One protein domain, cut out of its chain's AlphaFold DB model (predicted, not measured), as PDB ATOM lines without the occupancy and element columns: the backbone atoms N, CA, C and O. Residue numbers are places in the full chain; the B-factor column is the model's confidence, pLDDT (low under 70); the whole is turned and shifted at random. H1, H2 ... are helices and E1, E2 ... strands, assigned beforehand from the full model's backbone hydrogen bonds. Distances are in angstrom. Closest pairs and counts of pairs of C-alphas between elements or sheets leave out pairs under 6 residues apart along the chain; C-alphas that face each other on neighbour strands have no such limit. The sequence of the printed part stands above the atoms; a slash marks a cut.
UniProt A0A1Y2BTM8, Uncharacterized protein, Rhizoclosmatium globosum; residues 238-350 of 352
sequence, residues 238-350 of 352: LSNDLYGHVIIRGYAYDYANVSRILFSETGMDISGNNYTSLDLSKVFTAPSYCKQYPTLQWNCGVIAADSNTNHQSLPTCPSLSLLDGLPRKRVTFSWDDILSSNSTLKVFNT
ATOM      1  N   LEU A 238      43.705  95.460  50.177       63.78
ATOM      2  CA  LEU A 238      45.131  95.759  50.148       63.78
ATOM      3  C   LEU A 238      45.330  97.263  50.381       63.78
ATOM      4  O   LEU A 238      44.515  98.072  49.937       63.78
ATOM      5  N   SER A 239      46.363  97.633  51.136       65.44
ATOM      6  CA  SER A 239      46.681  99.043  51.363       65.44
ATOM      7  C   SER A 239      47.160  99.695  50.066       65.44
ATOM      8  O   SER A 239      47.698  99.026  49.180       65.44
ATOM      9  N   ASN A 240      47.024 101.018  49.972       66.31
ATOM     10  CA  ASN A 240      47.587 101.776  48.852       66.31
ATOM     11  C   ASN A 240      49.116 101.580  48.756       66.31
ATOM     12  O   ASN A 240      49.661 101.571  47.656       66.31
ATOM     13  N   ASP A 241      49.786 101.324  49.886       69.12
ATOM     14  CA  ASP A 241      51.226 101.044  49.988       69.12
ATOM     15  C   ASP A 241      51.648  99.704  49.345       69.12
ATOM     16  O   ASP A 241      52.839  99.453  49.158       69.12
ATOM     17  N   LEU A 242      50.684  98.833  49.023       74.56
ATOM     18  CA  LEU A 242      50.867  97.582  48.279       74.56
ATOM     19  C   LEU A 242      50.479  97.694  46.795       74.56
ATOM     20  O   LEU A 242      50.684  96.743  46.039       74.56
ATOM     21  N   TYR A 243      49.944  98.833  46.353       77.19
ATOM     22  CA  TYR A 243      49.597  99.039  44.950       77.19
ATOM     23  C   TYR A 243      50.869  99.073  44.086       77.19
ATOM     24  O   TYR A 243      51.828  99.775  44.396       77.19
ATOM     25  N   GLY A 244      50.902  98.279  43.011       82.44
ATOM     26  CA  GLY A 244      52.120  98.072  42.211       82.44
ATOM     27  C   GLY A 244      53.150  97.115  42.837       82.44
ATOM     28  O   GLY A 244      54.227  96.925  42.275       82.44
ATOM     29  N   HIS A 245      52.833  96.462  43.957       87.38
ATOM     30  CA  HIS A 245      53.631  95.366  44.507       87.38
ATOM     31  C   HIS A 245      52.977  93.995  44.253       87.38
ATOM     32  O   HIS A 245      51.776  93.887  43.999       87.38
ATOM     33  N   VAL A 246      53.785  92.934  44.320       88.12
ATOM     34  CA  VAL A 246      53.344  91.527  44.314       88.12
ATOM     35  C   VAL A 246      53.899  90.795  45.527       88.12
ATOM     36  O   VAL A 246      55.026  91.051  45.959       88.12
ATOM     37  N   ILE A 247      53.106  89.884  46.088       88.06
ATOM     38  CA  ILE A 247      53.463  89.123  47.287       88.06
ATOM     39  C   ILE A 247      54.071  87.784  46.860       88.06
ATOM     40  O   ILE A 247      53.499  87.055  46.056       88.06
ATOM     41  N   ILE A 248      55.248  87.451  47.391       90.19
ATOM     42  CA  ILE A 248      55.906  86.154  47.190       90.19
ATOM     43  C   ILE A 248      56.489  85.706  48.534       90.19
ATOM     44  O   ILE A 248      57.379  86.346  49.098       90.19
ATOM     45  N   ARG A 249      55.964  84.598  49.067       88.00
ATOM     46  CA  ARG A 249      56.327  83.977  50.355       88.00
ATOM     47  C   ARG A 249      56.370  84.960  51.541       88.00
ATOM     48  O   ARG A 249      57.243  84.864  52.401       88.00
ATOM     49  N   GLY A 250      55.427  85.906  51.589       85.31
ATOM     50  CA  GLY A 250      55.321  86.913  52.656       85.31
ATOM     51  C   GLY A 250      56.242  88.134  52.505       85.31
ATOM     52  O   GLY A 250      56.324  88.952  53.421       85.31
ATOM     53  N   TYR A 251      56.915  88.283  51.362       89.50
ATOM     54  CA  TYR A 251      57.634  89.501  50.990       89.50
ATOM     55  C   TYR A 251      56.933  90.197  49.823       89.50
ATOM     56  O   TYR A 251      56.488  89.539  48.885       89.50
ATOM     57  N   ALA A 252      56.849  91.523  49.888       90.06
ATOM     58  CA  ALA A 252      56.417  92.375  48.795       90.06
ATOM     59  C   ALA A 252      57.629  92.723  47.920       90.06
ATOM     60  O   ALA A 252      58.642  93.225  48.421       90.06
ATOM     61  N   TYR A 253      57.495  92.470  46.623       90.81
ATOM     62  CA  TYR A 253      58.437  92.856  45.575       90.81
ATOM     63  C   TYR A 253      57.775  93.881  44.649       90.81
ATOM     64  O   TYR A 253      56.550  93.943  44.546       90.81
ATOM     65  N   ASP A 254      58.568  94.702  43.965       91.44
ATOM     66  CA  ASP A 254      58.083  95.542  42.865       91.44
ATOM     67  C   ASP A 254      57.608  94.671  41.687       91.44
ATOM     68  O   ASP A 254      58.369  93.861  41.147       91.44
ATOM     69  N   TYR A 255      56.345  94.856  41.297       90.00
ATOM     70  CA  TYR A 255      55.710  94.159  40.184       90.00
ATOM     71  C   TYR A 255      56.477  94.322  38.866       90.00
ATOM     72  O   TYR A 255      56.637  93.338  38.145       90.00
ATOM     73  N   ALA A 256      56.984  95.521  38.556       90.56
ATOM     74  CA  ALA A 256      57.660  95.799  37.288       90.56
ATOM     75  C   ALA A 256      59.004  95.060  37.170       90.56
ATOM     76  O   ALA A 256      59.403  94.624  36.089       90.56
ATOM     77  N   ASN A 257      59.692  94.872  38.298       92.94
ATOM     78  CA  ASN A 257      60.920  94.091  38.355       92.94
ATOM     79  C   ASN A 257      60.650  92.580  38.265       92.94
ATOM     80  O   ASN A 257      61.346  91.883  37.525       92.94
ATOM     81  N   VAL A 258      59.622  92.079  38.963       92.06
ATOM     82  CA  VAL A 258      59.251  90.653  38.924       92.06
ATOM     83  C   VAL A 258      58.711  90.243  37.553       92.06
ATOM     84  O   VAL A 258      59.141  89.217  37.035       92.06
ATOM     85  N   SER A 259      57.822  91.028  36.936       91.31
ATOM     86  CA  SER A 259      57.242  90.701  35.625       91.31
ATOM     87  C   SER A 259      58.303  90.639  34.525       91.31
ATOM     88  O   SER A 259      58.330  89.673  33.764       91.31
ATOM     89  N   ARG A 260      59.243  91.595  34.500       91.62
ATOM     90  CA  ARG A 260      60.376  91.607  33.560       91.62
ATOM     91  C   ARG A 260      61.246  90.352  33.678       91.62
ATOM     92  O   ARG A 260      61.578  89.754  32.660       91.62
ATOM     93  N   ILE A 261      61.618  89.976  34.902       91.81
ATOM     94  CA  ILE A 261      62.511  88.836  35.174       91.81
ATOM     95  C   ILE A 261      61.805  87.500  34.919       91.81
ATOM     96  O   ILE A 261      62.387  86.586  34.337       91.81
ATOM     97  N   LEU A 262      60.534  87.385  35.308       90.88
ATOM     98  CA  LEU A 262      59.743  86.184  35.065       90.88
ATOM     99  C   LEU A 262      59.520  85.971  33.558       90.88
ATOM    100  O   LEU A 262      59.671  84.851  33.073       90.88
ATOM    101  N   PHE A 263      59.262  87.041  32.802       91.00
ATOM    102  CA  PHE A 263      59.179  86.983  31.345       91.00
ATOM    103  C   PHE A 263      60.519  86.585  30.702       91.00
ATOM    104  O   PHE A 263      60.534  85.687  29.864       91.00
ATOM    105  N   SER A 264      61.649  87.183  31.107       91.94
ATOM    106  CA  SER A 264      62.952  86.899  30.479       91.94
ATOM    107  C   SER A 264      63.489  85.494  30.762       91.94
ATOM    108  O   SER A 264      64.050  84.876  29.863       91.94
ATOM    109  N   GLU A 265      63.312  84.980  31.982       90.00
ATOM    110  CA  GLU A 265      63.895  83.694  32.406       90.00
ATOM    111  C   GLU A 265      62.927  82.506  32.278       90.00
ATOM    112  O   GLU A 265      63.349  81.353  32.359       90.00
ATOM    113  N   THR A 266      61.620  82.750  32.103       87.94
ATOM    114  CA  THR A 266      60.616  81.667  32.042       87.94
ATOM    115  C   THR A 266      59.566  81.802  30.937       87.94
ATOM    116  O   THR A 266      58.800  80.866  30.717       87.94
ATOM    117  N   GLY A 267      59.501  82.944  30.244       87.50
ATOM    118  CA  GLY A 267      58.497  83.215  29.211       87.50
ATOM    119  C   GLY A 267      57.076  83.478  29.727       87.50
ATOM    120  O   GLY A 267      56.182  83.684  28.909       87.50
ATOM    121  N   MET A 268      56.830  83.488  31.047       87.56
ATOM    122  CA  MET A 268      55.501  83.814  31.582       87.56
ATOM    123  C   MET A 268      55.216  85.315  31.428       87.56
ATOM    124  O   MET A 268      55.820  86.143  32.112       87.56
ATOM    125  N   ASP A 269      54.257  85.664  30.571       86.75
ATOM    126  CA  ASP A 269      53.766  87.036  30.450       86.75
ATOM    127  C   ASP A 269      52.694  87.340  31.511       86.75
ATOM    128  O   ASP A 269      51.552  86.875  31.438       86.75
ATOM    129  N   ILE A 270      53.082  88.151  32.498       85.12
ATOM    130  CA  ILE A 270      52.197  88.727  33.521       85.12
ATOM    131  C   ILE A 270      52.115  90.262  33.422       85.12
ATOM    132  O   ILE A 270      51.852  90.927  34.422       85.12
ATOM    133  N   SER A 271      52.358  90.846  32.242       80.94
ATOM    134  CA  SER A 271      52.471  92.304  32.014       80.94
ATOM    135  C   SER A 271      51.181  93.120  32.200       80.94
ATOM    136  O   SER A 271      51.231  94.349  32.238       80.94
ATOM    137  N   GLY A 272      50.026  92.465  32.348       76.06
ATOM    138  CA  GLY A 272      48.760  93.122  32.675       76.06
ATOM    139  C   GLY A 272      48.625  93.462  34.165       76.06
ATOM    140  O   GLY A 272      48.853  92.611  35.027       76.06
ATOM    141  N   ASN A 273      48.145  94.673  34.475       71.88
ATOM    142  CA  ASN A 273      47.949  95.170  35.849       71.88
ATOM    143  C   ASN A 273      47.098  94.245  36.749       71.88
ATOM    144  O   ASN A 273      47.183  94.330  37.973       71.88
ATOM    145  N   ASN A 274      46.316  93.338  36.160       76.75
ATOM    146  CA  ASN A 274      45.459  92.356  36.830       76.75
ATOM    147  C   ASN A 274      46.236  91.314  37.665       76.75
ATOM    148  O   ASN A 274      45.613  90.532  38.381       76.75
ATOM    149  N   TYR A 275      47.573  91.292  37.576       78.88
ATOM    150  CA  TYR A 275      48.459  90.498  38.439       78.88
ATOM    151  C   TYR A 275      49.139  91.315  39.554       78.88
ATOM    152  O   TYR A 275      49.798  90.734  40.419       78.88
ATOM    153  N   THR A 276      48.987  92.646  39.572       80.12
ATOM    154  CA  THR A 276      49.402  93.470  40.724       80.12
ATOM    155  C   THR A 276      48.558  93.120  41.946       80.12
ATOM    156  O   THR A 276      47.437  92.636  41.815       80.12
ATOM    157  N   SER A 277      49.066  93.392  43.150       76.00
ATOM    158  CA  SER A 277      48.357  93.138  44.415       76.00
ATOM    159  C   SER A 277      48.119  91.649  44.746       76.00
ATOM    160  O   SER A 277      47.546  91.351  45.791       76.00
ATOM    161  N   LEU A 278      48.573  90.705  43.911       79.88
ATOM    162  CA  LEU A 278      48.363  89.264  44.106       79.88
ATOM    163  C   LEU A 278      49.541  88.552  44.789       79.88
ATOM    164  O   LEU A 278      50.682  89.021  44.770       79.88
ATOM    165  N   ASP A 279      49.262  87.365  45.340       83.50
ATOM    166  CA  ASP A 279      50.285  86.408  45.776       83.50
ATOM    167  C   ASP A 279      50.672  85.440  44.647       83.50
ATOM    168  O   ASP A 279      49.892  84.572  44.245       83.50
ATOM    169  N   LEU A 280      51.911  85.583  44.166       87.00
ATOM    170  CA  LEU A 280      52.515  84.780  43.100       87.00
ATOM    171  C   LEU A 280      53.293  83.561  43.636       87.00
ATOM    172  O   LEU A 280      53.947  82.860  42.864       87.00
ATOM    173  N   SER A 281      53.230  83.251  44.940       87.44
ATOM    174  CA  SER A 281      53.986  82.146  45.564       87.44
ATOM    175  C   SER A 281      53.790  80.777  44.903       87.44
ATOM    176  O   SER A 281      54.686  79.940  44.994       87.44
ATOM    177  N   LYS A 282      52.644  80.544  44.244       83.94
ATOM    178  CA  LYS A 282      52.331  79.298  43.519       83.94
ATOM    179  C   LYS A 282      53.061  79.141  42.181       83.94
ATOM    180  O   LYS A 282      53.165  78.017  41.698       83.94
ATOM    181  N   VAL A 283      53.575  80.227  41.597       88.75
ATOM    182  CA  VAL A 283      54.395  80.175  40.373       88.75
ATOM    183  C   VAL A 283      55.731  79.490  40.663       88.75
ATOM    184  O   VAL A 283      56.186  78.644  39.898       88.75
ATOM    185  N   PHE A 284      56.340  79.817  41.802       90.56
ATOM    186  CA  PHE A 284      57.636  79.289  42.220       90.56
ATOM    187  C   PHE A 284      57.524  77.882  42.803       90.56
ATOM    188  O   PHE A 284      56.498  77.491  43.355       90.56
ATOM    189  N   THR A 285      58.625  77.137  42.739       89.81
ATOM    190  CA  THR A 285      58.773  75.796  43.327       89.81
ATOM    191  C   THR A 285      58.249  75.715  44.761       89.81
ATOM    192  O   THR A 285      58.544  76.570  45.602       89.81
ATOM    193  N   ALA A 286      57.516  74.643  45.072       85.12
ATOM    194  CA  ALA A 286      57.117  74.336  46.441       85.12
ATOM    195  C   ALA A 286      58.364  74.112  47.327       85.12
ATOM    196  O   ALA A 286      59.277  73.379  46.927       85.12
ATOM    197  N   PRO A 287      58.439  74.708  48.531       83.56
ATOM    198  CA  PRO A 287      59.552  74.476  49.446       83.56
ATOM    199  C   PRO A 287      59.524  73.041  49.998       83.56
ATOM    200  O   PRO A 287      58.473  72.402  50.076       83.56
ATOM    201  N   SER A 288      60.685  72.525  50.412       83.50
ATOM    202  CA  SER A 288      60.862  71.118  50.809       83.50
ATOM    203  C   SER A 288      59.910  70.650  51.914       83.50
ATOM    204  O   SER A 288      59.416  69.527  51.840       83.50
ATOM    205  N   TYR A 289      59.593  71.510  52.886       83.12
ATOM    206  CA  TYR A 289      58.662  71.208  53.980       83.12
ATOM    207  C   TYR A 289      57.199  71.044  53.528       83.12
ATOM    208  O   TYR A 289      56.443  70.317  54.166       83.12
ATOM    209  N   CYS A 290      56.787  71.631  52.395       78.62
ATOM    210  CA  CYS A 290      55.434  71.430  51.862       78.62
ATOM    211  C   CYS A 290      55.209  70.011  51.313       78.62
ATOM    212  O   CYS A 290      54.061  69.587  51.207       78.62
ATOM    213  N   LYS A 291      56.271  69.235  51.031       74.50
ATOM    214  CA  LYS A 291      56.160  67.852  50.522       74.50
ATOM    215  C   LYS A 291      55.445  66.888  51.480       74.50
ATOM    216  O   LYS A 291      54.987  65.840  51.042       74.50
ATOM    217  N   GLN A 292      55.328  67.238  52.763       76.94
ATOM    218  CA  GLN A 292      54.582  66.464  53.761       76.94
ATOM    219  C   GLN A 292      53.049  66.600  53.619       76.94
ATOM    220  O   GLN A 292      52.310  65.829  54.229       76.94
ATOM    221  N   TYR A 293      52.560  67.539  52.799       74.31
ATOM    222  CA  TYR A 293      51.140  67.865  52.638       74.31
ATOM    223  C   TYR A 293      50.669  67.571  51.197       74.31
ATOM    224  O   TYR A 293      50.526  68.493  50.391       74.31
ATOM    225  N   PRO A 294      50.421  66.293  50.838       61.47
ATOM    226  CA  PRO A 294      50.171  65.863  49.453       61.47
ATOM    227  C   PRO A 294      48.845  66.357  48.847       61.47
ATOM    228  O   PRO A 294      48.593  66.132  47.668       61.47
ATOM    229  N   THR A 295      47.996  67.033  49.624       60.53
ATOM    230  CA  THR A 295      46.764  67.682  49.148       60.53
ATOM    231  C   THR A 295      47.022  68.969  48.357       60.53
ATOM    232  O   THR A 295      46.125  69.453  47.673       60.53
ATOM    233  N   LEU A 296      48.231  69.535  48.428       64.62
ATOM    234  CA  LEU A 296      48.600  70.765  47.726       64.62
ATOM    235  C   LEU A 296      49.153  70.454  46.327       64.62
ATOM    236  O   LEU A 296      50.366  70.352  46.136       64.62
ATOM    237  N   GLN A 297      48.267  70.341  45.333       67.75
ATOM    238  CA  GLN A 297      48.686  70.320  43.928       67.75
ATOM    239  C   GLN A 297      49.349  71.656  43.560       67.75
ATOM    240  O   GLN A 297      48.733  72.719  43.653       67.75
ATOM    241  N   TRP A 298      50.618  71.595  43.152       76.38
ATOM    242  CA  TRP A 298      51.431  72.768  42.837       76.38
ATOM    243  C   TRP A 298      51.610  72.876  41.321       76.38
ATOM    244  O   TRP A 298      52.368  72.116  40.725       76.38
ATOM    245  N   ASN A 299      50.864  73.786  40.696       79.06
ATOM    246  CA  ASN A 299      50.683  73.868  39.242       79.06
ATOM    247  C   ASN A 299      51.458  75.017  38.566       79.06
ATOM    248  O   ASN A 299      51.144  75.367  37.430       79.06
ATOM    249  N   CYS A 300      52.445  75.600  39.257       85.75
ATOM    250  CA  CYS A 300      53.392  76.578  38.705       85.75
ATOM    251  C   CYS A 300      52.712  77.758  37.984       85.75
ATOM    252  O   CYS A 300      53.164  78.193  36.925       85.75
ATOM    253  N   GLY A 301      51.594  78.249  38.530       84.69
ATOM    254  CA  GLY A 301      50.711  79.175  37.826       84.69
ATOM    255  C   GLY A 301      49.944  80.153  38.710       84.69
ATOM    256  O   GLY A 301      49.902  80.035  39.938       84.69
ATOM    257  N   VAL A 302      49.338  81.132  38.041       82.00
ATOM    258  CA  VAL A 302      48.594  82.263  38.598       82.00
ATOM    259  C   VAL A 302      47.298  82.481  37.811       82.00
ATOM    260  O   VAL A 302      47.227  82.211  36.613       82.00
ATOM    261  N   ILE A 303      46.275  82.969  38.509       78.69
ATOM    262  CA  ILE A 303      44.994  83.419  37.954       78.69
ATOM    263  C   ILE A 303      44.963  84.944  38.095       78.69
ATOM    264  O   ILE A 303      45.335  85.451  39.158       78.69
ATOM    265  N   ALA A 304      44.555  85.663  37.050       76.44
ATOM    266  CA  ALA A 304      44.374  87.113  37.103       76.44
ATOM    267  C   ALA A 304      43.226  87.513  38.050       76.44
ATOM    268  O   ALA A 304      42.212  86.819  38.138       76.44
ATOM    269  N   ALA A 305      43.358  88.658  38.726       71.50
ATOM    270  CA  ALA A 305      42.418  89.109  39.760       71.50
ATOM    271  C   ALA A 305      40.966  89.263  39.260       71.50
ATOM    272  O   ALA A 305      40.011  89.017  39.998       71.50
ATOM    273  N   ASP A 306      40.811  89.695  38.007       65.56
ATOM    274  CA  ASP A 306      39.542  90.063  37.379       65.56
ATOM    275  C   ASP A 306      38.876  88.922  36.593       65.56
ATOM    276  O   ASP A 306      37.731  89.065  36.163       65.56
ATOM    277  N   SER A 307      39.583  87.813  36.345       58.47
ATOM    278  CA  SER A 307      39.193  86.876  35.291       58.47
ATOM    279  C   SER A 307      39.637  85.426  35.534       58.47
ATOM    280  O   SER A 307      40.777  85.035  35.290       58.47
ATOM    281  N   ASN A 308      38.658  84.572  35.864       60.19
ATOM    282  CA  ASN A 308      38.793  83.107  35.993       60.19
ATOM    283  C   ASN A 308      39.251  82.383  34.703       60.19
ATOM    284  O   ASN A 308      39.375  81.163  34.689       60.19
ATOM    285  N   THR A 309      39.435  83.104  33.596       57.06
ATOM    286  CA  THR A 309      39.851  82.574  32.289       57.06
ATOM    287  C   THR A 309      41.325  82.826  31.982       57.06
ATOM    288  O   THR A 309      41.903  82.100  31.179       57.06
ATOM    289  N   ASN A 310      41.946  83.826  32.613       64.62
ATOM    290  CA  ASN A 310      43.343  84.184  32.379       64.62
ATOM    291  C   ASN A 310      44.238  83.445  33.382       64.62
ATOM    292  O   ASN A 310      44.698  83.996  34.382       64.62
ATOM    293  N   HIS A 311      44.431  82.154  33.110       74.19
ATOM    294  CA  HIS A 311      45.390  81.303  33.806       74.19
ATOM    295  C   HIS A 311      46.731  81.324  33.065       74.19
ATOM    296  O   HIS A 311      46.825  80.803  31.955       74.19
ATOM    297  N   GLN A 312      47.774  81.855  33.702       81.19
ATOM    298  CA  GLN A 312      49.157  81.632  33.277       81.19
ATOM    299  C   GLN A 312      49.734  80.459  34.071       81.19
ATOM    300  O   GLN A 312      49.663  80.450  35.301       81.19
ATOM    301  N   SER A 313      50.318  79.470  33.398       85.12
ATOM    302  CA  SER A 313      50.965  78.325  34.048       85.12
ATOM    303  C   SER A 313      52.201  77.859  33.286       85.12
ATOM    304  O   SER A 313      52.280  77.953  32.063       85.12
ATOM    305  N   LEU A 314      53.178  77.355  34.036       85.69
ATOM    306  CA  LEU A 314      54.447  76.859  33.512       85.69
ATOM    307  C   LEU A 314      54.533  75.330  33.593       85.69
ATOM    308  O   LEU A 314      54.078  74.747  34.579       85.69
ATOM    309  N   PRO A 315      55.181  74.664  32.617       84.06
ATOM    310  CA  PRO A 315      55.409  73.219  32.669       84.06
ATOM    311  C   PRO A 315      56.385  72.816  33.790       84.06
ATOM    312  O   PRO A 315      56.323  71.692  34.280       84.06
ATOM    313  N   THR A 316      57.254  73.741  34.217       88.50
ATOM    314  CA  THR A 316      58.213  73.565  35.314       88.50
ATOM    315  C   THR A 316      58.289  74.849  36.135       88.50
ATOM    316  O   THR A 316      58.532  75.923  35.589       88.50
ATOM    317  N   CYS A 317      58.119  74.750  37.452       89.25
ATOM    318  CA  CYS A 317      58.234  75.887  38.366       89.25
ATOM    319  C   CYS A 317      59.681  76.432  38.425       89.25
ATOM    320  O   CYS A 317      60.596  75.638  38.660       89.25
ATOM    321  N   PRO A 318      59.913  77.759  38.359       92.06
ATOM    322  CA  PRO A 318      61.209  78.357  38.683       92.06
ATOM    323  C   PRO A 318      61.592  78.200  40.167       92.06
ATOM    324  O   PRO A 318      60.749  78.061  41.064       92.06
ATOM    325  N   SER A 319      62.894  78.258  40.454       91.44
ATOM    326  CA  SER A 319      63.414  78.421  41.816       91.44
ATOM    327  C   SER A 319      63.185  79.850  42.324       91.44
ATOM    328  O   SER A 319      63.140  80.800  41.549       91.44
ATOM    329  N   LEU A 320      63.073  80.026  43.647       91.25
ATOM    330  CA  LEU A 320      62.953  81.368  44.241       91.25
ATOM    331  C   LEU A 320      64.212  82.227  44.010       91.25
ATOM    332  O   LEU A 320      64.116  83.448  44.018       91.25
ATOM    333  N   SER A 321      65.366  81.598  43.758       91.00
ATOM    334  CA  SER A 321      66.639  82.282  43.493       91.00
ATOM    335  C   SER A 321      66.617  83.194  42.264       91.00
ATOM    336  O   SER A 321      67.472  84.058  42.127       91.00
ATOM    337  N   LEU A 322      65.604  83.050  41.404       92.06
ATOM    338  CA  LEU A 322      65.275  83.990  40.333       92.06
ATOM    339  C   LEU A 322      65.033  85.433  40.843       92.06
ATOM    340  O   LEU A 322      65.131  86.380  40.072       92.06
ATOM    341  N   LEU A 323      64.709  85.607  42.131       92.00
ATOM    342  CA  LEU A 323      64.470  86.902  42.777       92.00
ATOM    343  C   LEU A 323      65.588  87.308  43.756       92.00
ATOM    344  O   LEU A 323      65.448  88.313  44.461       92.00
ATOM    345  N   ASP A 324      66.691  86.559  43.831       90.75
ATOM    346  CA  ASP A 324      67.821  86.953  44.673       90.75
ATOM    347  C   ASP A 324      68.479  88.228  44.115       90.75
ATOM    348  O   ASP A 324      68.702  88.375  42.916       90.75
ATOM    349  N   GLY A 325      68.742  89.192  45.001       87.44
ATOM    350  CA  GLY A 325      69.202  90.537  44.635       87.44
ATOM    351  C   GLY A 325      68.089  91.558  44.349       87.44
ATOM    352  O   GLY A 325      68.392  92.748  44.274       87.44
ATOM    353  N   LEU A 326      66.812  91.160  44.254       90.94
ATOM    354  CA  LEU A 326      65.714  92.134  44.174       90.94
ATOM    355  C   LEU A 326      65.442  92.812  45.530       90.94
ATOM    356  O   LEU A 326      65.406  92.130  46.562       90.94
ATOM    357  N   PRO A 327      65.156  94.131  45.550       90.75
ATOM    358  CA  PRO A 327      64.702  94.811  46.755       90.75
ATOM    359  C   PRO A 327      63.334  94.266  47.179       90.75
ATOM    360  O   PRO A 327      62.389  94.215  46.388       90.75
ATOM    361  N   ARG A 328      63.230  93.868  48.450       90.38
ATOM    362  CA  ARG A 328      62.037  93.240  49.029       90.38
ATOM    363  C   ARG A 328      61.726  93.810  50.404       90.38
ATOM    364  O   ARG A 328      62.629  94.095  51.187       90.38
ATOM    365  N   LYS A 329      60.440  93.932  50.711       89.38
ATOM    366  CA  LYS A 329      59.931  94.418  52.001       89.38
ATOM    367  C   LYS A 329      59.099  93.313  52.654       89.38
ATOM    368  O   LYS A 329      58.435  92.560  51.942       89.38
ATOM    369  N   ARG A 330      59.105  93.173  53.980       88.38
ATOM    370  CA  ARG A 330      58.297  92.141  54.653       88.38
ATOM    371  C   ARG A 330      56.851  92.602  54.794       88.38
ATOM    372  O   ARG A 330      56.576  93.701  55.270       88.38
ATOM    373  N   VAL A 331      55.929  91.719  54.432       85.25
ATOM    374  CA  VAL A 331      54.495  91.908  54.641       85.25
ATOM    375  C   VAL A 331      54.138  91.466  56.065       85.25
ATOM    376  O   VAL A 331      54.513  90.365  56.479       85.25
ATOM    377  N   THR A 332      53.425  92.301  56.824       80.81
ATOM    378  CA  THR A 332      52.899  91.956  58.158       80.81
ATOM    379  C   THR A 332      51.523  92.598  58.402       80.81
ATOM    380  O   THR A 332      50.977  93.299  57.550       80.81
ATOM    381  N   PHE A 333      50.960  92.341  59.584       76.75
ATOM    382  CA  PHE A 333      49.765  92.994  60.108       76.75
ATOM    383  C   PHE A 333      50.133  93.691  61.425       76.75
ATOM    384  O   PHE A 333      50.889  93.120  62.218       76.75
ATOM    385  N   SER A 334      49.585  94.877  61.681       75.06
ATOM    386  CA  SER A 334      49.519  95.459  63.025       75.06
ATOM    387  C   SER A 334      48.237  95.022  63.739       75.06
ATOM    388  O   SER A 334      47.243  94.652  63.112       75.06
ATOM    389  N   TRP A 335      48.219  95.137  65.068       74.81
ATOM    390  CA  TRP A 335      46.989  94.988  65.853       74.81
ATOM    391  C   TRP A 335      45.958  96.078  65.522       74.81
ATOM    392  O   TRP A 335      44.759  95.808  65.555       74.81
ATOM    393  N   ASP A 336      46.407  97.267  65.106       73.81
ATOM    394  CA  ASP A 336      45.532  98.361  64.652       73.81
ATOM    395  C   ASP A 336      44.708  97.963  63.418       73.81
ATOM    396  O   ASP A 336      43.548  98.353  63.277       73.81
ATOM    397  N   ASP A 337      45.286  97.142  62.536       67.69
ATOM    398  CA  ASP A 337      44.635  96.706  61.299       67.69
ATOM    399  C   ASP A 337      43.463  95.761  61.601       67.69
ATOM    400  O   ASP A 337      42.467  95.767  60.881       67.69
ATOM    401  N   ILE A 338      43.546  95.012  62.708       65.81
ATOM    402  CA  ILE A 338      42.495  94.114  63.213       65.81
ATOM    403  C   ILE A 338      41.363  94.899  63.900       65.81
ATOM    404  O   ILE A 338      40.212  94.465  63.877       65.81
ATOM    405  N   LEU A 339      41.661  96.065  64.488       69.81
ATOM    406  CA  LEU A 339      40.647  96.967  65.050       69.81
ATOM    407  C   LEU A 339      39.849  97.700  63.958       69.81
ATOM    408  O   LEU A 339      38.728  98.148  64.204       69.81
ATOM    409  N   SER A 340      40.403  97.816  62.749       63.12
ATOM    410  CA  SER A 340      39.713  98.406  61.603       63.12
ATOM    411  C   SER A 340      38.763  97.403  60.928       63.12
ATOM    412  O   SER A 340      39.132  96.274  60.620       63.12
ATOM    413  N   SER A 341      37.532  97.826  60.622       56.69
ATOM    414  CA  SER A 341      36.548  96.997  59.898       56.69
ATOM    415  C   SER A 341      36.891  96.767  58.418       56.69
ATOM    416  O   SER A 341      36.278  95.930  57.762       56.69
ATOM    417  N   ASN A 342      37.874  97.507  57.899       59.81
ATOM    418  CA  ASN A 342      38.507  97.297  56.602       59.81
ATOM    419  C   ASN A 342      39.984  96.966  56.852       59.81
ATOM    420  O   ASN A 342      40.844  97.799  56.572       59.81
ATOM    421  N   SER A 343      40.275  95.791  57.416       58.22
ATOM    422  CA  SER A 343      41.651  95.371  57.698       58.22
ATOM    423  C   SER A 343      42.515  95.462  56.442       58.22
ATOM    424  O   SER A 343      42.159  94.889  55.406       58.22
ATOM    425  N   THR A 344      43.636  96.182  56.547       64.31
ATOM    426  CA  THR A 344      44.598  96.362  55.453       64.31
ATOM    427  C   THR A 344      45.953  95.757  55.796       64.31
ATOM    428  O   THR A 344      46.342  95.681  56.957       64.31
ATOM    429  N   LEU A 345      46.658  95.266  54.776       69.94
ATOM    430  CA  LEU A 345      47.984  94.664  54.918       69.94
ATOM    431  C   LEU A 345      49.032  95.767  54.874       69.94
ATOM    432  O   LEU A 345      48.961  96.641  54.009       69.94
ATOM    433  N   LYS A 346      50.025  95.708  55.759       72.69
ATOM    434  CA  LYS A 346      51.106  96.696  55.811       72.69
ATOM    435  C   LYS A 346      52.431  96.081  55.387       72.69
ATOM    436  O   LYS A 346      52.701  94.893  55.573       72.69
ATOM    437  N   VAL A 347      53.260  96.920  54.778       73.44
ATOM    438  CA  VAL A 347      54.563  96.538  54.243       73.44
ATOM    439  C   VAL A 347      55.630  97.301  55.000       73.44
ATOM    440  O   VAL A 347      55.774  98.511  54.853       73.44
ATOM    441  N   PHE A 348      56.392  96.572  55.804       74.19
ATOM    442  CA  PHE A 348      57.460  97.136  56.610       74.19
ATOM    443  C   PHE A 348      58.788  96.975  55.877       74.19
ATOM    444  O   PHE A 348      59.072  95.933  55.276       74.19
ATOM    445  N   ASN A 349      59.604  98.027  55.906       75.44
ATOM    446  CA  ASN A 349      60.910  97.993  55.269       75.44
ATOM    447  C   ASN A 349      61.804  96.947  55.957       75.44
ATOM    448  O   ASN A 349      61.889  96.914  57.183       75.44
ATOM    449  N   THR A 350      62.472  96.104  55.171       61.22
ATOM    450  CA  THR A 350      63.402  95.084  55.675       61.22
ATOM    451  C   THR A 350      64.715  95.162  54.919       61.22
ATOM    452  O   THR A 350      64.969  94.383  54.003       61.22
TER     453      THR A 350
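What this domain is: This is residues 238 to 350 of the 352 residues of an uncharacterized protein of Rhizoclosmatium globosum (UniProt A0A1Y2BTM8). A small, strongly twisted sheet of four strands, E1, E2, E5 and E6, has H1 running on from E2 at one end and the short H4 at the opposite end. A separate two-stranded hairpin, E3 and E4, lies off to one side, with part of the unnamed stretch 267 to 287 passing between it and the sheet, and H2 sits in a loop well away from the sheet. The printed part has 113 residues with four named helices and six named strands, in the order E1 E2 H1 H2 E3 E4 H3 E5 H4 E6; the larger sheet has the order E1 - E2 - E5 - E6, and both sheets are antiparallel. The class is mixed, helices and strands, with 55 residues, under half, in named elements. The whole is compact, with a radius of gyration of the C-alphas of 14.7 A and spans of 42 by 34 by 32 A.

Where its parts are: In the larger sheet, E1 is residues 245 to 248, starting at C-alpha 245 (53.631, 95.366, 44.507). E2 is residues 251 to 254, E5 residues 328 to 332, 13.0 A long, and E6 residues 344 to 348, 12.9 A long, ending at C-alpha 348 (57.460, 97.136, 56.610). H1 is residues 255 to 266, 15.7 A long, ending at C-alpha 266 (60.616, 81.667, 32.042). H2 is residues 288 to 292, H3 residues 320 to 323 and H4 residues 335 to 339. E3 is residues 301 to 304, and E4 is residues 307 to 313, 14.6 A long.

How they stand to each other: E1 and E2 form a hairpin, with N 246 and O 253 3.0 A apart. E2 and E5 are antiparallel at 135 degrees, with N 252 and O 329 2.8 A apart. E5 and E6 are antiparallel at 136 degrees, with N 348 and O 330 2.9 A apart. The pairing is staggered: E5 pairs with E2 over residues 328 to 330 and with E6 over 330 to 332. H1 only grazes this sheet with residues 255 to 259, and H4 with residues 336 to 338. H1, with residues 258 to 262 alone, only just touches H3, with 3 pairs of C-alphas within 8 A; the closest are those of Val 258 and Leu 323, 7.5 A apart. E3 and E4 form the other hairpin, with N 302 and O 312 2.8 A apart; both are apart from H1. H2 touches no helix. Every O i to N i+4 pair is within hydrogen-bond range in H1 and H4; H2 has 0 of 1, with 1 of 2 O i to N i+3 pairs within range, and H3 is too short for an O i to N i+4 pair.

The domain as a whole: The C-alphas of Pro 315 and Leu 339 are the two farthest apart, at 42.8 A. The printed part has no cut, and the link from H1 to H2, 21 residues, is long. The mean pLDDT of the printed part is 80.2; residues 238 to 241, 294 to 297, 306 to 310, 337 to 345 and 350 are under 70.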